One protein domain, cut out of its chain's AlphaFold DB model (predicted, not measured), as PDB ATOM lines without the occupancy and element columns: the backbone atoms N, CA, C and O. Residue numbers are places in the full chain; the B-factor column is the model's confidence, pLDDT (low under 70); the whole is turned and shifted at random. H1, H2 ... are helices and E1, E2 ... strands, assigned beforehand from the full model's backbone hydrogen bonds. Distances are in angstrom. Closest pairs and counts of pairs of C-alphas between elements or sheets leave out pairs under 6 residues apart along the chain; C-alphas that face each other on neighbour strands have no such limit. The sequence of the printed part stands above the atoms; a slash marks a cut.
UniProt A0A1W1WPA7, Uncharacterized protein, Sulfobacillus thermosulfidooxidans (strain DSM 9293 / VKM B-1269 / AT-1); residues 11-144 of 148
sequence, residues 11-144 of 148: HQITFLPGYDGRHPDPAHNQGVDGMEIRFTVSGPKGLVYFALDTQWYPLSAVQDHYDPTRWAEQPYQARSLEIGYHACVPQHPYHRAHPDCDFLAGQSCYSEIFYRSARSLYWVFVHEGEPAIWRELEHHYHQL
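This is residues 11 to 144 of the 148 residues of an uncharacterized protein of Sulfobacillus thermosulfidooxidans (strain DSM 9293 / VKM B-1269 / AT-1) (UniProt A0A1W1WPA7). A curled, twisted sheet of six strands has a helical hairpin, H2 and H3, packed over one face; the long stretch holding H1 reaches away from the sheet, and its residues 67 to 73 stick out. The 134 printed residues hold three named helices and six named strands, along the chain E1 E2 E3 H1 E4 E5 E6 H2 H3, class mixed. The sheet, E1 E2 E3 E4 E6 E5, is antiparallel. The whole is only just loose, close to compact: radius of gyration of the C-alphas 17.4 A, spans 52 by 40 by 23 A.

E1, residues 11 to 16, E2, 36 to 43, and E3, 46 to 53, form a meander, each the antiparallel neighbour of the one before; find N 14 and O 38, and N 39 and O 50, each 2.8 A apart, within hydrogen-bond range. H1, residues 59 to 65, is not on the sheet. E4, residues 79 to 87, has N 84 and O 49 of E3 at 2.9 A. E5, residues 98 to 101, and E6, 107 to 113, are a hairpin, N 98 and O 109 at 2.8 A; E6 also pairs with E4, N 87 and O 110 at 2.8 A. On one face, in two layers of sheet and helices, H2, residues 115 to 128, runs across the strands and H3, 130 to 143, slantwise. H2 and H3 touch, closest at C-alphas 125 and 133, 6.3 A. Pairs O i to N i+4 are within range throughout H3, in 8 of 10 in H2, and in 1 of 3 in H1, with 2 of 4 for i+3.

Find C-alpha 11 at (31.002, 35.521, 14.533), where E1 begins. E4 spans 25.1 A; H3, 20.6 A, ends at C-alpha 143, (29.607, 50.315, 22.396).

C-alphas 69 and 93 are farthest apart, 55.4 A. Links E1 to E2 and H1 to E4 are long. The printed part has no cut; residues 64 to 76 have pLDDT under 70.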
ATOM      1  N   HIS A  11      29.574  35.451  14.836       96.69
ATOM      2  CA  HIS A  11      31.002  35.521  14.533       96.69
ATOM      3  C   HIS A  11      31.281  34.907  13.170       96.69
ATOM      4  O   HIS A  11      30.853  33.787  12.882       96.69
ATOM      5  N   GLN A  12      32.011  35.633  12.331       97.19
ATOM      6  CA  GLN A  12      32.372  35.177  10.997       97.19
ATOM      7  C   GLN A  12      33.821  35.532  10.681       97.19
ATOM      8  O   GLN A  12      34.261  36.654  10.920       97.19
ATOM      9  N   ILE A  13      34.535  34.576  10.087       97.94
ATOM     10  CA  ILE A  13      35.822  34.811   9.436       97.94
ATOM     11  C   ILE A  13      35.604  34.692   7.931       97.94
ATOM     12  O   ILE A  13      35.101  33.673   7.453       97.94
ATOM     13  N   THR A  14      35.988  35.723   7.190       97.38
ATOM     14  CA  THR A  14      35.948  35.744   5.727       97.38
ATOM     15  C   THR A  14      37.365  35.844   5.183       97.38
ATOM     16  O   THR A  14      38.163  36.645   5.664       97.38
ATOM     17  N   PHE A  15      37.656  35.046   4.161       97.06
ATOM     18  CA  PHE A  15      38.915  35.075   3.424       97.06
ATOM     19  C   PHE A  15      38.642  35.700   2.060       97.06
ATOM     20  O   PHE A  15      37.904  35.131   1.255       97.06
ATOM     21  N   LEU A  16      39.194  36.883   1.824       96.31
ATOM     22  CA  LEU A  16      39.086  37.578   0.548       96.31
ATOM     23  C   LEU A  16      40.335  37.247  -0.271       96.31
ATOM     24  O   LEU A  16      41.446  37.469   0.217       96.31
ATOM     25  N   PRO A  17      40.182  36.669  -1.473       96.50
ATOM     26  CA  PRO A  17      41.326  36.266  -2.274       96.50
ATOM     27  C   PRO A  17      42.166  37.486  -2.657       96.50
ATOM     28  O   PRO A  17      41.620  38.541  -2.975       96.50
ATOM     29  N   GLY A  18      43.489  37.311  -2.672       94.12
ATOM     30  CA  GLY A  18      44.383  38.296  -3.271       94.12
ATOM     31  C   GLY A  18      44.087  38.469  -4.761       94.12
ATOM     32  O   GLY A  18      43.514  37.586  -5.409       94.12
ATOM     33  N   TYR A  19      44.499  39.603  -5.314       93.81
ATOM     34  CA  TYR A  19      44.172  40.002  -6.677       93.81
ATOM     35  C   TYR A  19      45.399  40.545  -7.406       93.81
ATOM     36  O   TYR A  19      46.269  41.179  -6.814       93.81
ATOM     37  N   ASP A  20      45.450  40.293  -8.710       93.44
ATOM     38  CA  ASP A  20      46.433  40.862  -9.621       93.44
ATOM     39  C   ASP A  20      45.694  41.493 -10.804       93.44
ATOM     40  O   ASP A  20      45.273  40.806 -11.736       93.44
ATOM     41  N   GLY A  21      45.492  42.806 -10.717       93.12
ATOM     42  CA  GLY A  21      44.794  43.624 -11.708       93.12
ATOM     43  C   GLY A  21      45.719  44.487 -12.539       93.12
ATOM     44  O   GLY A  21      45.313  45.551 -13.018       93.12
ATOM     45  N   ARG A  22      46.985  44.090 -12.658       92.75
ATOM     46  CA  ARG A  22      47.949  44.834 -13.459       92.75
ATOM     47  C   ARG A  22      47.548  44.783 -14.927       92.75
ATOM     48  O   ARG A  22      47.162  43.747 -15.461       92.75
ATOM     49  N   HIS A  23      47.668  45.927 -15.587       93.12
ATOM     50  CA  HIS A  23      47.325  46.086 -16.992       93.12
ATOM     51  C   HIS A  23      48.458  46.825 -17.726       93.12
ATOM     52  O   HIS A  23      49.044  47.740 -17.137       93.12
ATOM     53  N   PRO A  24      48.782  46.469 -18.990       91.56
ATOM     54  CA  PRO A  24      49.843  47.136 -19.751       91.56
ATOM     55  C   PRO A  24      49.614  48.639 -19.947       91.56
ATOM     56  O   PRO A  24      50.566  49.411 -19.959       91.56
ATOM     57  N   ASP A  25      48.353  49.050 -20.098       94.88
ATOM     58  CA  ASP A  25      47.951  50.458 -20.060       94.88
ATOM     59  C   ASP A  25      47.801  50.929 -18.599       94.88
ATOM     60  O   ASP A  25      46.899  50.432 -17.908       94.88
ATOM     61  N   PRO A  26      48.620  51.895 -18.130       92.81
ATOM     62  CA  PRO A  26      48.561  52.419 -16.768       92.81
ATOM     63  C   PRO A  26      47.198  52.991 -16.369       92.81
ATOM     64  O   PRO A  26      46.868  52.959 -15.188       92.81
ATOM     65  N   ALA A  27      46.393  53.482 -17.320       95.44
ATOM     66  CA  ALA A  27      45.062  54.019 -17.028       95.44
ATOM     67  C   ALA A  27      44.069  52.947 -16.541       95.44
ATOM     68  O   ALA A  27      43.074  53.271 -15.898       95.44
ATOM     69  N   HIS A  28      44.356  51.676 -16.829       93.88
ATOM     70  CA  HIS A  28      43.539  50.523 -16.454       93.88
ATOM     71  C   HIS A  28      44.205  49.652 -15.381       93.88
ATOM     72  O   HIS A  28      43.682  48.595 -15.036       93.88
ATOM     73  N   ASN A  29      45.369  50.058 -14.870       91.88
ATOM     74  CA  ASN A  29      46.117  49.276 -13.897       91.88
ATOM     75  C   ASN A  29      45.496  49.428 -12.501       91.88
ATOM     76  O   ASN A  29      45.471  50.522 -11.939       91.88
ATOM     77  N   GLN A  30      45.005  48.320 -11.946       92.12
ATOM     78  CA  GLN A  30      44.341  48.271 -10.638       92.12
ATOM     79  C   GLN A  30      45.271  47.781  -9.518       92.12
ATOM     80  O   GLN A  30      44.840  47.620  -8.379       92.12
ATOM     81  N   GLY A  31      46.551  47.567  -9.829       90.44
ATOM     82  CA  GLY A  31      47.555  47.124  -8.875       90.44
ATOM     83  C   GLY A  31      47.433  45.651  -8.490       90.44
ATOM     84  O   GLY A  31      46.868  44.832  -9.213       90.44
ATOM     85  N   VAL A  32      48.032  45.327  -7.348       89.44
ATOM     86  CA  VAL A  32      48.096  43.989  -6.759       89.44
ATOM     87  C   VAL A  32      47.716  44.108  -5.293       89.44
ATOM     88  O   VAL A  32      48.183  45.033  -4.625       89.44
ATOM     89  N   ASP A  33      46.947  43.147  -4.790       90.50
ATOM     90  CA  ASP A  33      46.650  43.036  -3.365       90.50
ATOM     91  C   ASP A  33      46.813  41.604  -2.840       90.50
ATOM     92  O   ASP A  33      46.687  40.621  -3.582       90.50
ATOM     93  N   GLY A  34      47.150  41.502  -1.558       90.75
ATOM     94  CA  GLY A  34      47.310  40.236  -0.851       90.75
ATOM     95  C   GLY A  34      45.965  39.662  -0.414       90.75
ATOM     96  O   GLY A  34      44.937  40.331  -0.454       90.75
ATOM     97  N   MET A  35      45.954  38.398   0.012       95.31
ATOM     98  CA  MET A  35      44.767  37.815   0.636       95.31
ATOM     99  C   MET A  35      44.457  38.545   1.949       95.31
ATOM    100  O   MET A  35      45.322  38.649   2.825       95.31
ATOM    101  N   GLU A  36      43.211  38.978   2.117       96.44
ATOM    102  CA  GLU A  36      42.717  39.568   3.361       96.44
ATOM    103  C   GLU A  36      41.969  38.515   4.192       96.44
ATOM    104  O   GLU A  36      41.190  37.711   3.673       96.44
ATOM    105  N   ILE A  37      42.183  38.540   5.508       97.19
ATOM    106  CA  ILE A  37      41.354  37.834   6.486       97.19
ATOM    107  C   ILE A  37      40.560  38.877   7.266       97.19
ATOM    108  O   ILE A  37      41.133  39.796   7.854       97.19
ATOM    109  N   ARG A  38      39.239  38.704   7.307       97.81
ATOM    110  CA  ARG A  38      38.319  39.592   8.015       97.81
ATOM    111  C   ARG A  38      37.559  38.840   9.093       97.81
ATOM    112  O   ARG A  38      36.824  37.903   8.797       97.81
ATOM    113  N   PHE A  39      37.719  39.293  10.326       98.12
ATOM    114  CA  PHE A  39      36.984  38.852  11.502       98.12
ATOM    115  C   PHE A  39      35.812  39.799  11.712       98.12
ATOM    116  O   PHE A  39      36.003  41.011  11.715       98.12
ATOM    117  N   THR A  40      34.616  39.260  11.903       98.12
ATOM    118  CA  THR A  40      33.380  40.035  11.960       98.12
ATOM    119  C   THR A  40      32.515  39.588  13.131       98.12
ATOM    120  O   THR A  40      32.274  38.394  13.292       98.12
ATOM    121  N   VAL A  41      31.991  40.559  13.882       97.94
ATOM    122  CA  VAL A  41      30.904  40.391  14.858       97.94
ATOM    123  C   VAL A  41      29.692  41.175  14.364       97.94
ATOM    124  O   VAL A  41      29.779  42.388  14.161       97.94
ATOM    125  N   SER A  42      28.554  40.512  14.168       96.88
ATOM    126  CA  SER A  42      27.317  41.150  13.696       96.88
ATOM    127  C   SER A  42      26.115  40.868  14.601       96.88
ATOM    128  O   SER A  42      26.088  39.899  15.358       96.88
ATOM    129  N   GLY A  43      25.106  41.743  14.534       95.06
ATOM    130  CA  GLY A  43      23.835  41.595  15.245       95.06
ATOM    131  C   GLY A  43      22.881  42.773  14.981       95.06
ATOM    132  O   GLY A  43      23.141  43.589  14.099       95.06
ATOM    133  N   PRO A  44      21.821  42.970  15.786       94.50
ATOM    134  CA  PRO A  44      20.786  43.984  15.527       94.50
ATOM    135  C   PRO A  44      21.266  45.447  15.412       94.50
ATOM    136  O   PRO A  44      20.623  46.260  14.746       94.50
ATOM    137  N   LYS A  45      22.379  45.810  16.062       96.00
ATOM    138  CA  LYS A  45      22.966  47.162  16.008       96.00
ATOM    139  C   LYS A  45      23.775  47.436  14.733       96.00
ATOM    140  O   LYS A  45      24.076  48.599  14.458       96.00
ATOM    141  N   GLY A  46      24.124  46.394  13.978       96.62
ATOM    142  CA  GLY A  46      25.019  46.464  12.830       96.62
ATOM    143  C   GLY A  46      26.133  45.422  12.902       96.62
ATOM    144  O   GLY A  46      25.895  44.273  13.276       96.62
ATOM    145  N   LEU A  47      27.346  45.829  12.549       97.44
ATOM    146  CA  LEU A  47      28.519  44.968  12.428       97.44
ATOM    147  C   LEU A  47      29.790  45.715  12.846       97.44
ATOM    148  O   LEU A  47      29.921  46.904  12.568       97.44
ATOM    149  N   VAL A  48      30.726  45.012  13.482       98.25
ATOM    150  CA  VAL A  48      32.109  45.448  13.726       98.25
ATOM    151  C   VAL A  48      33.045  44.416  13.111       98.25
ATOM    152  O   VAL A  48      32.753  43.221  13.148       98.25
ATOM    153  N   TYR A  49      34.156  44.862  12.540       98.12
ATOM    154  CA  TYR A  49      35.123  43.979  11.905       98.12
ATOM    155  C   TYR A  49      36.564  44.392  12.183       98.12
ATOM    156  O   TYR A  49      36.848  45.565  12.405       98.12
ATOM    157  N   PHE A  50      37.467  43.418  12.111       98.00
ATOM    158  CA  PHE A  50      38.915  43.592  12.054       98.00
ATOM    159  C   PHE A  50      39.448  42.888  10.805       98.00
ATOM    160  O   PHE A  50      39.151  41.714  10.580       98.00
ATOM    161  N   ALA A  51      40.221  43.608   9.999       97.25
ATOM    162  CA  ALA A  51      40.794  43.135   8.748       97.25
ATOM    163  C   ALA A  51      42.325  43.148   8.802       97.25
ATOM    164  O   ALA A  51      42.952  44.105   9.275       97.25
ATOM    165  N   LEU A  52      42.931  42.089   8.273       95.44
ATOM    166  CA  LEU A  52      44.373  41.968   8.112       95.44
ATOM    167  C   LEU A  52      44.717  41.477   6.710       95.44
ATOM    168  O   LEU A  52      44.077  40.571   6.184       95.44
ATOM    169  N   ASP A  53      45.757  42.061   6.135       93.12
ATOM    170  CA  ASP A  53      46.357  41.613   4.885       93.12
ATOM    171  C   ASP A  53      47.484  40.650   5.240       93.12
ATOM    172  O   ASP A  53      48.394  40.979   6.001       93.12
ATOM    173  N   THR A  54      47.398  39.440   4.710       92.00
ATOM    174  CA  THR A  54      48.352  38.360   4.986       92.00
ATOM    175  C   THR A  54      49.679  38.514   4.255       92.00
ATOM    176  O   THR A  54      50.629  37.808   4.585       92.00
ATOM    177  N   GLN A  55      49.744  39.411   3.267       89.19
ATOM    178  CA  GLN A  55      50.810  39.503   2.272       89.19
ATOM    179  C   GLN A  55      50.949  38.222   1.429       89.19
ATOM    180  O   GLN A  55      51.983  37.985   0.810       89.19
ATOM    181  N   TRP A  56      49.920  37.369   1.389       89.12
ATOM    182  CA  TRP A  56      49.895  36.195   0.519       89.12
ATOM    183  C   TRP A  56      49.319  36.596  -0.833       89.12
ATOM    184  O   TRP A  56      48.113  36.794  -0.980       89.12
ATOM    185  N   TYR A  57      50.202  36.748  -1.812       88.19
ATOM    186  CA  TYR A  57      49.856  37.237  -3.141       88.19
ATOM    187  C   TYR A  57      49.568  36.094  -4.129       88.19
ATOM    188  O   TYR A  57      50.145  35.008  -4.001       88.19
ATOM    189  N   PRO A  58      48.725  36.325  -5.156       89.06
ATOM    190  CA  PRO A  58      48.599  35.413  -6.289       89.06
ATOM    191  C   PRO A  58      49.949  35.164  -6.968       89.06
ATOM    192  O   PRO A  58      50.793  36.058  -7.047       89.06
ATOM    193  N   LEU A  59      50.139  33.965  -7.526       85.44
ATOM    194  CA  LEU A  59      51.411  33.587  -8.154       85.44
ATOM    195  C   LEU A  59      51.831  34.545  -9.281       85.44
ATOM    196  O   LEU A  59      53.018  34.818  -9.429       85.44
ATOM    197  N   SER A  60      50.874  35.083 -10.039       86.19
ATOM    198  CA  SER A  60      51.140  36.044 -11.117       86.19
ATOM    199  C   SER A  60      51.817  37.323 -10.614       86.19
ATOM    200  O   SER A  60      52.738  37.824 -11.250       86.19
ATOM    201  N   ALA A  61      51.430  37.807  -9.433       83.44
ATOM    202  CA  ALA A  61      52.038  38.974  -8.801       83.44
ATOM    203  C   ALA A  61      53.421  38.669  -8.222       83.44
ATOM    204  O   ALA A  61      54.325  39.505  -8.227       83.44
ATOM    205  N   VAL A  62      53.584  37.449  -7.721       78.56
ATOM    206  CA  VAL A  62      54.830  36.979  -7.135       78.56
ATOM    207  C   VAL A  62      55.919  36.818  -8.201       78.56
ATOM    208  O   VAL A  62      57.048  37.243  -7.990       78.56
ATOM    209  N   GLN A  63      55.593  36.254  -9.365       72.75
ATOM    210  CA  GLN A  63      56.573  35.937 -10.413       72.75
ATOM    211  C   GLN A  63      57.329  37.158 -10.962       72.75
ATOM    212  O   GLN A  63      58.485  37.019 -11.355       72.75
ATOM    213  N   ASP A  64      56.718  38.344 -10.947       66.81
ATOM    214  CA  ASP A  64      57.326  39.568 -11.490       66.81
ATOM    215  C   ASP A  64      58.133  40.372 -10.459       66.81
ATOM    216  O   ASP A  64      58.967  41.201 -10.826       66.81
ATOM    217  N   HIS A  65      57.876  40.159  -9.168       59.34
ATOM    218  CA  HIS A  65      58.458  40.955  -8.081       59.34
ATOM    219  C   HIS A  65      59.372  40.158  -7.152       59.34
ATOM    220  O   HIS A  65      60.091  40.758  -6.349       59.34
ATOM    221  N   TYR A  66      59.368  38.829  -7.254       61.97
ATOM    222  CA  TYR A  66      60.059  37.967  -6.311       61.97
ATOM    223  C   TYR A  66      61.064  37.075  -7.018       61.97
ATOM    224  O   TYR A  66      60.740  36.312  -7.923       61.97
ATOM    225  N   ASP A  67      62.299  37.146  -6.535       63.19
ATOM    226  CA  ASP A  67      63.307  36.143  -6.818       63.19
ATOM    227  C   ASP A  67      62.916  34.856  -6.064       63.19
ATOM    228  O   ASP A  67      62.981  34.832  -4.828       63.19
ATOM    229  N   PRO A  68      62.509  33.776  -6.760       60.78
ATOM    230  CA  PRO A  68      62.088  32.535  -6.116       60.78
ATOM    231  C   PRO A  68      63.226  31.867  -5.331       60.78
ATOM    232  O   PRO A  68      62.967  31.013  -4.486       60.78
ATOM    233  N   THR A  69      64.482  32.267  -5.559       63.91
ATOM    234  CA  THR A  69      65.633  31.789  -4.781       63.91
ATOM    235  C   THR A  69      65.739  32.437  -3.399       63.91
ATOM    236  O   THR A  69      66.441  31.917  -2.535       63.91
ATOM    237  N   ARG A  70      64.997  33.527  -3.156       61.69
ATOM    238  CA  ARG A  70      64.991  34.304  -1.904       61.69
ATOM    239  C   ARG A  70      63.664  34.241  -1.153       61.69
ATOM    240  O   ARG A  70      63.413  35.059  -0.271       61.69
ATOM    241  N   TRP A  71      62.822  33.251  -1.455       56.62
ATOM    242  CA  TRP A  71      61.519  33.067  -0.801       56.62
ATOM    243  C   TRP A  71      61.613  32.990   0.730       56.62
ATOM    244  O   TRP A  71      60.735  33.468   1.438       56.62
ATOM    245  N   ALA A  72      62.698  32.408   1.250       59.25
ATOM    246  CA  ALA A  72      62.952  32.296   2.686       59.25
ATOM    247  C   ALA A  72      63.463  33.600   3.333       59.25
ATOM    248  O   ALA A  72      63.493  33.696   4.558       59.25
ATOM    249  N   GLU A  73      63.882  34.588   2.537       59.69
ATOM    250  CA  GLU A  73      64.514  35.826   3.015       59.69
ATOM    251  C   GLU A  73      63.532  37.000   3.122       59.69
ATOM    252  O   GLU A  73      63.853  38.006   3.754       59.69
ATOM    253  N   GLN A  74      62.335  36.887   2.536       59.88
ATOM    254  CA  GLN A  74      61.305  37.916   2.642       59.88
ATOM    255  C   GLN A  74      60.251  37.492   3.664       59.88
ATOM    256  O   GLN A  74      59.464  36.583   3.395       59.88
ATOM    257  N   PRO A  75      60.211  38.110   4.857       56.25
ATOM    258  CA  PRO A  75      59.175  37.789   5.811       56.25
ATOM    259  C   PRO A  75      57.866  38.388   5.286       56.25
ATOM    260  O   PRO A  75      57.639  39.590   5.407       56.25
ATOM    261  N   TYR A  76      57.005  37.554   4.697       67.06
ATOM    262  CA  TYR A  76      55.594  37.883   4.500       67.06
ATOM    263  C   TYR A  76      54.971  38.082   5.883       67.06
ATOM    264  O   TYR A  76      54.523  37.137   6.533       67.06
ATOM    265  N   GLN A  77      55.050  39.310   6.388       77.62
ATOM    266  CA  GLN A  77      54.458  39.674   7.663       77.62
ATOM    267  C   GLN A  77      53.059  40.172   7.383       77.62
ATOM    268  O   GLN A  77      52.883  41.212   6.749       77.62
ATOM    269  N   ALA A  78      52.075  39.436   7.889       86.44
ATOM    270  CA  ALA A  78      50.721  39.940   7.928       86.44
ATOM    271  C   ALA A  78      50.713  41.342   8.560       86.44
ATOM    272  O   ALA A  78      51.470  41.643   9.487       86.44
ATOM    273  N   ARG A  79      49.861  42.217   8.040       88.81
ATOM    274  CA  ARG A  79      49.707  43.586   8.518       88.81
ATOM    275  C   ARG A  79      48.255  43.836   8.875       88.81
ATOM    276  O   ARG A  79      47.346  43.420   8.160       88.81
ATOM    277  N   SER A  80      48.032  44.555   9.971       89.44
ATOM    278  CA  SER A  80      46.713  45.121  10.246       89.44
ATOM    279  C   SER A  80      46.339  46.070   9.114       89.44
ATOM    280  O   SER A  80      47.103  47.001   8.839       89.44
ATOM    281  N   LEU A  81      45.172  45.871   8.510       90.50
ATOM    282  CA  LEU A  81      44.574  46.885   7.655       90.50
ATOM    283  C   LEU A  81      43.815  47.856   8.547       90.50
ATOM    284  O   LEU A  81      44.230  48.999   8.724       90.50
ATOM    285  N   GLU A  82      42.759  47.368   9.192       95.31
ATOM    286  CA  GLU A  82      41.807  48.233   9.873       95.31
ATOM    287  C   GLU A  82      40.918  47.483  10.869       95.31
ATOM    288  O   GLU A  82      40.770  46.264  10.822       95.31
ATOM    289  N   ILE A  83      40.321  48.242  11.786       96.56
ATOM    290  CA  ILE A  83      39.124  47.852  12.529       96.56
ATOM    291  C   ILE A  83      38.052  48.886  12.198       96.56
ATOM    292  O   ILE A  83      38.354  50.078  12.130       96.56
ATOM    293  N   GLY A  84      36.818  48.458  11.988       97.25
ATOM    294  CA  GLY A  84      35.737  49.361  11.616       97.25
ATOM    295  C   GLY A  84      34.375  48.835  12.017       97.25
ATOM    296  O   GLY A  84      34.239  47.732  12.549       97.25
ATOM    297  N   TYR A  85      33.350  49.642  11.771       98.06
ATOM    298  CA  TYR A  85      31.965  49.238  11.982       98.06
ATOM    299  C   TYR A  85      31.047  49.733  10.874       98.06
ATOM    300  O   TYR A  85      31.334  50.714  10.196       98.06
ATOM    301  N   HIS A  86      29.905  49.065  10.753       98.06
ATOM    302  CA  HIS A  86      28.735  49.491   9.996       98.06
ATOM    303  C   HIS A  86      27.534  49.434  10.937       98.06
ATOM    304  O   HIS A  86      27.051  48.353  11.263       98.06
ATOM    305  N   ALA A  87      27.062  50.585  11.410       97.88
ATOM    306  CA  ALA A  87      25.964  50.667  12.366       97.88
ATOM    307  C   ALA A  87      24.623  50.968  11.683       97.88
ATOM    308  O   ALA A  87      24.561  51.689  10.688       97.88
ATOM    309  N   CYS A  88      23.534  50.476  12.274       97.00
ATOM    310  CA  CYS A  88      22.163  50.707  11.801       97.00
ATOM    311  C   CYS A  88      21.620  52.110  12.136       97.00
ATOM    312  O   CYS A  88      20.540  52.476  11.670       97.00
ATOM    313  N   VAL A  89      22.309  52.865  13.001       97.12
ATOM    314  CA  VAL A  89      21.920  54.206  13.473       97.12
ATOM    315  C   VAL A  89      23.152  55.121  13.581       97.12
ATOM    316  O   VAL A  89      24.265  54.607  13.738       97.12
ATOM    317  N   PRO A  90      22.998  56.462  13.546       97.69
ATOM    318  CA  PRO A  90      24.120  57.386  13.706       97.69
ATOM    319  C   PRO A  90      24.831  57.215  15.056       97.69
ATOM    320  O   PRO A  90      24.196  57.243  16.113       97.69
ATOM    321  N   GLN A  91      26.164  57.113  15.047       97.31
ATOM    322  CA  GLN A  91      26.948  56.972  16.287       97.31
ATOM    323  C   GLN A  91      27.292  58.321  16.943       97.31
ATOM    324  O   GLN A  91      27.437  58.405  18.164       97.31
ATOM    325  N   HIS A  92      27.284  59.416  16.182       95.62
ATOM    326  CA  HIS A  92      27.461  60.789  16.668       95.62
ATOM    327  C   HIS A  92      26.619  61.778  15.826       95.62
ATOM    328  O   HIS A  92      26.153  61.402  14.750       95.62
ATOM    329  N   PRO A  93      26.408  63.037  16.272       96.31
ATOM    330  CA  PRO A  93      25.461  63.970  15.635       96.31
ATOM    331  C   PRO A  93      25.740  64.319  14.166       96.31
ATOM    332  O   PRO A  93      24.837  64.729  13.448       96.31
ATOM    333  N   TYR A  94      26.988  64.163  13.723       96.25
ATOM    334  CA  TYR A  94      27.428  64.494  12.362       96.25
ATOM    335  C   TYR A  94      27.653  63.258  11.481       96.25
ATOM    336  O   TYR A  94      28.182  63.389  10.378       96.25
ATOM    337  N   HIS A  95      27.294  62.063  11.963       96.81
ATOM    338  CA  HIS A  95      27.530  60.819  11.239       96.81
ATOM    339  C   HIS A  95      26.578  60.744  10.040       96.81
ATOM    340  O   HIS A  95      25.357  60.704  10.199       96.81
ATOM    341  N   ARG A  96      27.139  60.763   8.828       96.75
ATOM    342  CA  ARG A  96      26.370  60.698   7.582       96.75
ATOM    343  C   ARG A  96      26.036  59.254   7.231       96.75
ATOM    344  O   ARG A  96      26.858  58.367   7.416       96.75
ATOM    345  N   ALA A  97      24.826  59.043   6.727       96.88
ATOM    346  CA  ALA A  97      24.416  57.738   6.237       96.88
ATOM    347  C   ALA A  97      25.103  57.433   4.899       96.88
ATOM    348  O   ALA A  97      25.140  58.288   4.011       96.88
ATOM    349  N   HIS A  98      25.572  56.202   4.753       95.50
ATOM    350  CA  HIS A  98      25.973  55.604   3.490       95.50
ATOM    351  C   HIS A  98      24.826  54.708   3.008       95.50
ATOM    352  O   HIS A  98      24.503  53.748   3.715       95.50
ATOM    353  N   PRO A  99      24.165  55.027   1.880       96.06
ATOM    354  CA  PRO A  99      23.109  54.179   1.332       96.06
ATOM    355  C   PRO A  99      23.687  52.858   0.804       96.06
ATOM    356  O   PRO A  99      24.892  52.764   0.574       96.06
ATOM    357  N   ASP A 100      22.817  51.865   0.612       95.19
ATOM    358  CA  ASP A 100      23.124  50.620  -0.104       95.19
ATOM    359  C   ASP A 100      24.345  49.857   0.446       95.19
ATOM    360  O   ASP A 100      25.236  49.442  -0.289       95.19
ATOM    361  N   CYS A 101      24.414  49.677   1.769       95.81
ATOM    362  CA  CYS A 101      25.539  48.990   2.397       95.81
ATOM    363  C   CYS A 101      25.436  47.467   2.255       95.81
ATOM    364  O   CYS A 101      24.568  46.840   2.870       95.81
ATOM    365  N   ASP A 102      26.385  46.853   1.549       94.56
ATOM    366  CA  ASP A 102      26.459  45.394   1.377       94.56
ATOM    367  C   ASP A 102      26.540  44.634   2.711       94.56
ATOM    368  O   ASP A 102      25.900  43.596   2.881       94.56
ATOM    369  N   PHE A 103      27.251  45.181   3.702       93.62
ATOM    370  CA  PHE A 103      27.362  44.569   5.032       93.62
ATOM    371  C   PHE A 103      26.041  44.545   5.803       93.62
ATOM    372  O   PHE A 103      25.871  43.709   6.688       93.62
ATOM    373  N   LEU A 104      25.110  45.448   5.478       94.56
ATOM    374  CA  LEU A 104      23.778  45.520   6.081       94.56
ATOM    375  C   LEU A 104      22.679  45.163   5.067       94.56
ATOM    376  O   LEU A 104      21.562  45.673   5.163       94.56
ATOM    377  N   ALA A 105      22.986  44.288   4.101       93.19
ATOM    378  CA  ALA A 105      22.043  43.783   3.100       93.19
ATOM    379  C   ALA A 105      21.316  44.900   2.321       93.19
ATOM    380  O   ALA A 105      20.094  44.876   2.162       93.19
ATOM    381  N   GLY A 106      22.073  45.906   1.877       93.88
ATOM    382  CA  GLY A 106      21.576  47.049   1.110       93.88
ATOM    383  C   GLY A 106      20.899  48.135   1.952       93.88
ATOM    384  O   GLY A 106      20.421  49.124   1.407       93.88
ATOM    385  N   GLN A 107      20.840  47.998   3.278       94.12
ATOM    386  CA  GLN A 107      20.330  49.070   4.136       94.12
ATOM    387  C   GLN A 107      21.336  50.217   4.244       94.12
ATOM    388  O   GLN A 107      22.545  50.023   4.125       94.12
ATOM    389  N   SER A 108      20.845  51.420   4.548       96.69
ATOM    390  CA  SER A 108      21.731  52.523   4.911       96.69
ATOM    391  C   SER A 108      22.517  52.190   6.179       96.69
ATOM    392  O   SER A 108      21.942  51.732   7.170       96.69
ATOM    393  N   CYS A 109      23.815  52.472   6.169       97.50
ATOM    394  CA  CYS A 109      24.693  52.291   7.318       97.50
ATOM    395  C   CYS A 109      25.352  53.601   7.752       97.50
ATOM    396  O   CYS A 109      25.375  54.591   7.022       97.50
ATOM    397  N   TYR A 110      25.911  53.580   8.954       97.94
ATOM    398  CA  TYR A 110      26.776  54.617   9.500       97.94
ATOM    399  C   TYR A 110      28.099  53.943   9.836       97.94
ATOM    400  O   TYR A 110      28.139  53.116  10.750       97.94
ATOM    401  N   SER A 111      29.142  54.217   9.056       96.88
ATOM    402  CA  SER A 111      30.407  53.486   9.112       96.88
ATOM    403  C   SER A 111      31.602  54.371   9.417       96.88
ATOM    404  O   SER A 111      31.706  55.490   8.919       96.88
ATOM    405  N   GLU A 112      32.548  53.821  10.169       96.50
ATOM    406  CA  GLU A 112      33.819  54.465  10.487       96.50
ATOM    407  C   GLU A 112      34.929  53.417  10.602       96.50
ATOM    408  O   GLU A 112      34.669  52.248  10.900       96.50
ATOM    409  N   ILE A 113      36.163  53.849  10.343       95.12
ATOM    410  CA  ILE A 113      37.356  53.006  10.252       95.12
ATOM    411  C   ILE A 113      38.449  53.580  11.160       95.12
ATOM    412  O   ILE A 113      38.687  54.789  11.178       95.12
ATOM    413  N   PHE A 114      39.159  52.710  11.882       91.25
ATOM    414  CA  PHE A 114      40.193  53.070  12.850       91.25
ATOM    415  C   PHE A 114      41.516  52.328  12.603       91.25
ATOM    416  O   PHE A 114      41.796  51.276  13.174       91.25
ATOM    417  N   TYR A 115      42.424  52.925  11.832       88.12
ATOM    418  CA  TYR A 115      43.726  52.311  11.525       88.12
ATOM    419  C   TYR A 115      44.638  52.120  12.749       88.12
ATOM    420  O   TYR A 115      45.338  51.117  12.875       88.12
ATOM    421  N   ARG A 116      44.650  53.082  13.687       83.69
ATOM    422  CA  ARG A 116      45.563  53.028  14.845       83.69
ATOM    423  C   ARG A 116      45.221  51.870  15.785       83.69
ATOM    424  O   ARG A 116      46.128  51.181  16.243       83.69
ATOM    425  N   SER A 117      43.934  51.659  16.052       83.31
ATOM    426  CA  SER A 117      43.457  50.583  16.926       83.31
ATOM    427  C   SER A 117      43.703  49.202  16.314       83.31
ATOM    428  O   SER A 117      44.057  48.272  17.036       83.31
ATOM    429  N   ALA A 118      43.629  49.090  14.983       90.25
ATOM    430  CA  ALA A 118      43.899  47.849  14.258       90.25
ATOM    431  C   ALA A 118      45.312  47.305  14.521       90.25
ATOM    432  O   ALA A 118      45.498  46.102  14.692       90.25
ATOM    433  N   ARG A 119      46.314  48.190  14.624       90.12
ATOM    434  CA  ARG A 119      47.699  47.787  14.910       90.12
ATOM    435  C   ARG A 119      47.860  47.183  16.303       90.12
ATOM    436  O   ARG A 119      48.616  46.231  16.462       90.12
ATOM    437  N   SER A 120      47.184  47.736  17.309       91.06
ATOM    438  CA  SER A 120      47.221  47.179  18.666       91.06
ATOM    439  C   SER A 120      46.552  45.806  18.709       91.06
ATOM    440  O   SER A 120      47.124  44.867  19.258       91.06
ATOM    441  N   LEU A 121      45.389  45.673  18.064       93.56
ATOM    442  CA  LEU A 121      44.648  44.416  17.996       93.56
ATOM    443  C   LEU A 121      45.420  43.314  17.252       93.56
ATOM    444  O   LEU A 121      45.392  42.159  17.662       93.56
ATOM    445  N   TYR A 122      46.185  43.671  16.218       94.50
ATOM    446  CA  TYR A 122      47.072  42.733  15.529       94.50
ATOM    447  C   TYR A 122      48.104  42.090  16.462       94.50
ATOM    448  O   TYR A 122      48.294  40.878  16.421       94.50
ATOM    449  N   TRP A 123      48.752  42.863  17.337       93.00
ATOM    450  CA  TRP A 123      49.727  42.286  18.270       93.00
ATOM    451  C   TRP A 123      49.071  41.389  19.313       93.00
ATOM    452  O   TRP A 123      49.628  40.350  19.658       93.00
ATOM    453  N   VAL A 124      47.868  41.745  19.762       93.00
ATOM    454  CA  VAL A 124      47.062  40.876  20.627       93.00
ATOM    455  C   VAL A 124      46.752  39.559  19.910       93.00
ATOM    456  O   VAL A 124      46.998  38.498  20.469       93.00
ATOM    457  N   PHE A 125      46.315  39.605  18.650       94.75
ATOM    458  CA  PHE A 125      46.060  38.406  17.846       94.75
ATOM    459  C   PHE A 125      47.293  37.514  17.691       94.75
ATOM    460  O   PHE A 125      47.202  36.305  17.879       94.75
ATOM    461  N   VAL A 126      48.452  38.101  17.389       93.25
ATOM    462  CA  VAL A 126      49.710  37.355  17.229       93.25
ATOM    463  C   VAL A 126      50.102  36.612  18.514       93.25
ATOM    464  O   VAL A 126      50.691  35.536  18.434       93.25
ATOM    465  N   HIS A 127      49.778  37.153  19.691       95.31
ATOM    466  CA  HIS A 127      50.156  36.562  20.978       95.31
ATOM    467  C   HIS A 127      49.088  35.659  21.603       95.31
ATOM    468  O   HIS A 127      49.431  34.659  22.231       95.31
ATOM    469  N   GLU A 128      47.814  36.008  21.455       96.69
ATOM    470  CA  GLU A 128      46.692  35.365  22.151       96.69
ATOM    471  C   GLU A 128      45.780  34.560  21.213       96.69
ATOM    472  O   GLU A 128      44.948  33.776  21.672       96.69
ATOM    473  N   GLY A 129      45.940  34.722  19.900       95.38
ATOM    474  CA  GLY A 129      45.145  34.045  18.886       95.38
ATOM    475  C   GLY A 129      43.728  34.601  18.727       95.38
ATOM    476  O   GLY A 129      43.373  35.681  19.200       95.38
ATOM    477  N   GLU A 130      42.907  33.832  18.015       96.19
ATOM    478  CA  GLU A 130      41.530  34.174  17.644       96.19
ATOM    479  C   GLU A 130      40.625  34.596  18.824       96.19
ATOM    480  O   GLU A 130      39.917  35.592  18.672       96.19
ATOM    481  N   PRO A 131      40.627  33.937  20.005       95.94
ATOM    482  CA  PRO A 131      39.694  34.294  21.080       95.94
ATOM    483  C   PRO A 131      39.816  35.747  21.554       95.94
ATOM    484  O   PRO A 131      38.827  36.352  21.971       95.94
ATOM    485  N   ALA A 132      41.018  36.323  21.480       95.56
ATOM    486  CA  ALA A 132      41.234  37.713  21.850       95.56
ATOM    487  C   ALA A 132      40.620  38.686  20.834       95.56
ATOM    488  O   ALA A 132      40.127  39.738  21.232       95.56
ATOM    489  N   ILE A 133      40.567  38.319  19.548       96.38
ATOM    490  CA  ILE A 133      39.876  39.114  18.525       96.38
ATOM    491  C   ILE A 133      38.383  39.195  18.825       96.38
ATOM    492  O   ILE A 133      37.826  40.289  18.810       96.38
ATOM    493  N   TRP A 134      37.742  38.069  19.142       97.12
ATOM    494  CA  TRP A 134      36.306  38.056  19.433       97.12
ATOM    495  C   TRP A 134      35.949  38.919  20.631       97.12
ATOM    496  O   TRP A 134      35.085  39.783  20.514       97.12
ATOM    497  N   ARG A 135      36.701  38.793  21.728       95.94
ATOM    498  CA  ARG A 135      36.524  39.636  22.915       95.94
ATOM    499  C   ARG A 135      36.581  41.133  22.586       95.94
ATOM    500  O   ARG A 135      35.739  41.896  23.055       95.94
ATOM    501  N   GLU A 136      37.553  41.558  21.781       96.12
ATOM    502  CA  GLU A 136      37.712  42.970  21.410       96.12
ATOM    503  C   GLU A 136      36.621  43.443  20.438       96.12
ATOM    504  O   GLU A 136      36.054  44.524  20.609       96.12
ATOM    505  N   LEU A 137      36.265  42.633  19.440       97.06
ATOM    506  CA  LEU A 137      35.206  42.985  18.494       97.06
ATOM    507  C   LEU A 137      33.826  43.039  19.157       97.06
ATOM    508  O   LEU A 137      33.058  43.959  18.878       97.06
ATOM    509  N   GLU A 138      33.517  42.115  20.067       97.06
ATOM    510  CA  GLU A 138      32.303  42.163  20.886       97.06
ATOM    511  C   GLU A 138      32.289  43.405  21.782       97.06
ATOM    512  O   GLU A 138      31.268  44.091  21.876       97.06
ATOM    513  N   HIS A 139      33.427  43.752  22.396       95.69
ATOM    514  CA  HIS A 139      33.548  44.975  23.185       95.69
ATOM    515  C   HIS A 139      33.189  46.214  22.354       95.69
ATOM    516  O   HIS A 139      32.341  47.011  22.763       95.69
ATOM    517  N   HIS A 140      33.762  46.344  21.155       95.94
ATOM    518  CA  HIS A 140      33.421  47.415  20.220       95.94
ATOM    519  C   HIS A 140      31.951  47.372  19.784       95.94
ATOM    520  O   HIS A 140      31.287  48.408  19.738       95.94
ATOM    521  N   TYR A 141      31.411  46.183  19.515       96.75
ATOM    522  CA  TYR A 141      30.012  46.010  19.138       96.75
ATOM    523  C   TYR A 141      29.061  46.513  20.230       96.75
ATOM    524  O   TYR A 141      28.080  47.213  19.959       96.75
ATOM    525  N   HIS A 142      29.354  46.199  21.491       95.88
ATOM    526  CA  HIS A 142      28.524  46.619  22.612       95.88
ATOM    527  C   HIS A 142      28.504  48.138  22.809       95.88
ATOM    528  O   HIS A 142      27.479  48.655  23.264       95.88
ATOM    529  N   GLN A 143      29.556  48.849  22.390       95.75
ATOM    530  CA  GLN A 143      29.607  50.315  22.396       95.75
ATOM    531  C   GLN A 143      28.732  50.967  21.316       95.75
ATOM    532  O   GLN A 143      28.405  52.149  21.437       95.75
ATOM    533  N   LEU A 144      28.305  50.223  20.286       96.12
ATOM    534  CA  LEU A 144      27.400  50.762  19.277       96.12
ATOM    535  C   LEU A 144      26.039  51.116  19.890       96.12
ATOM    536  O   LEU A 144      25.468  50.384  20.715       96.12
TER     537      LEU A 144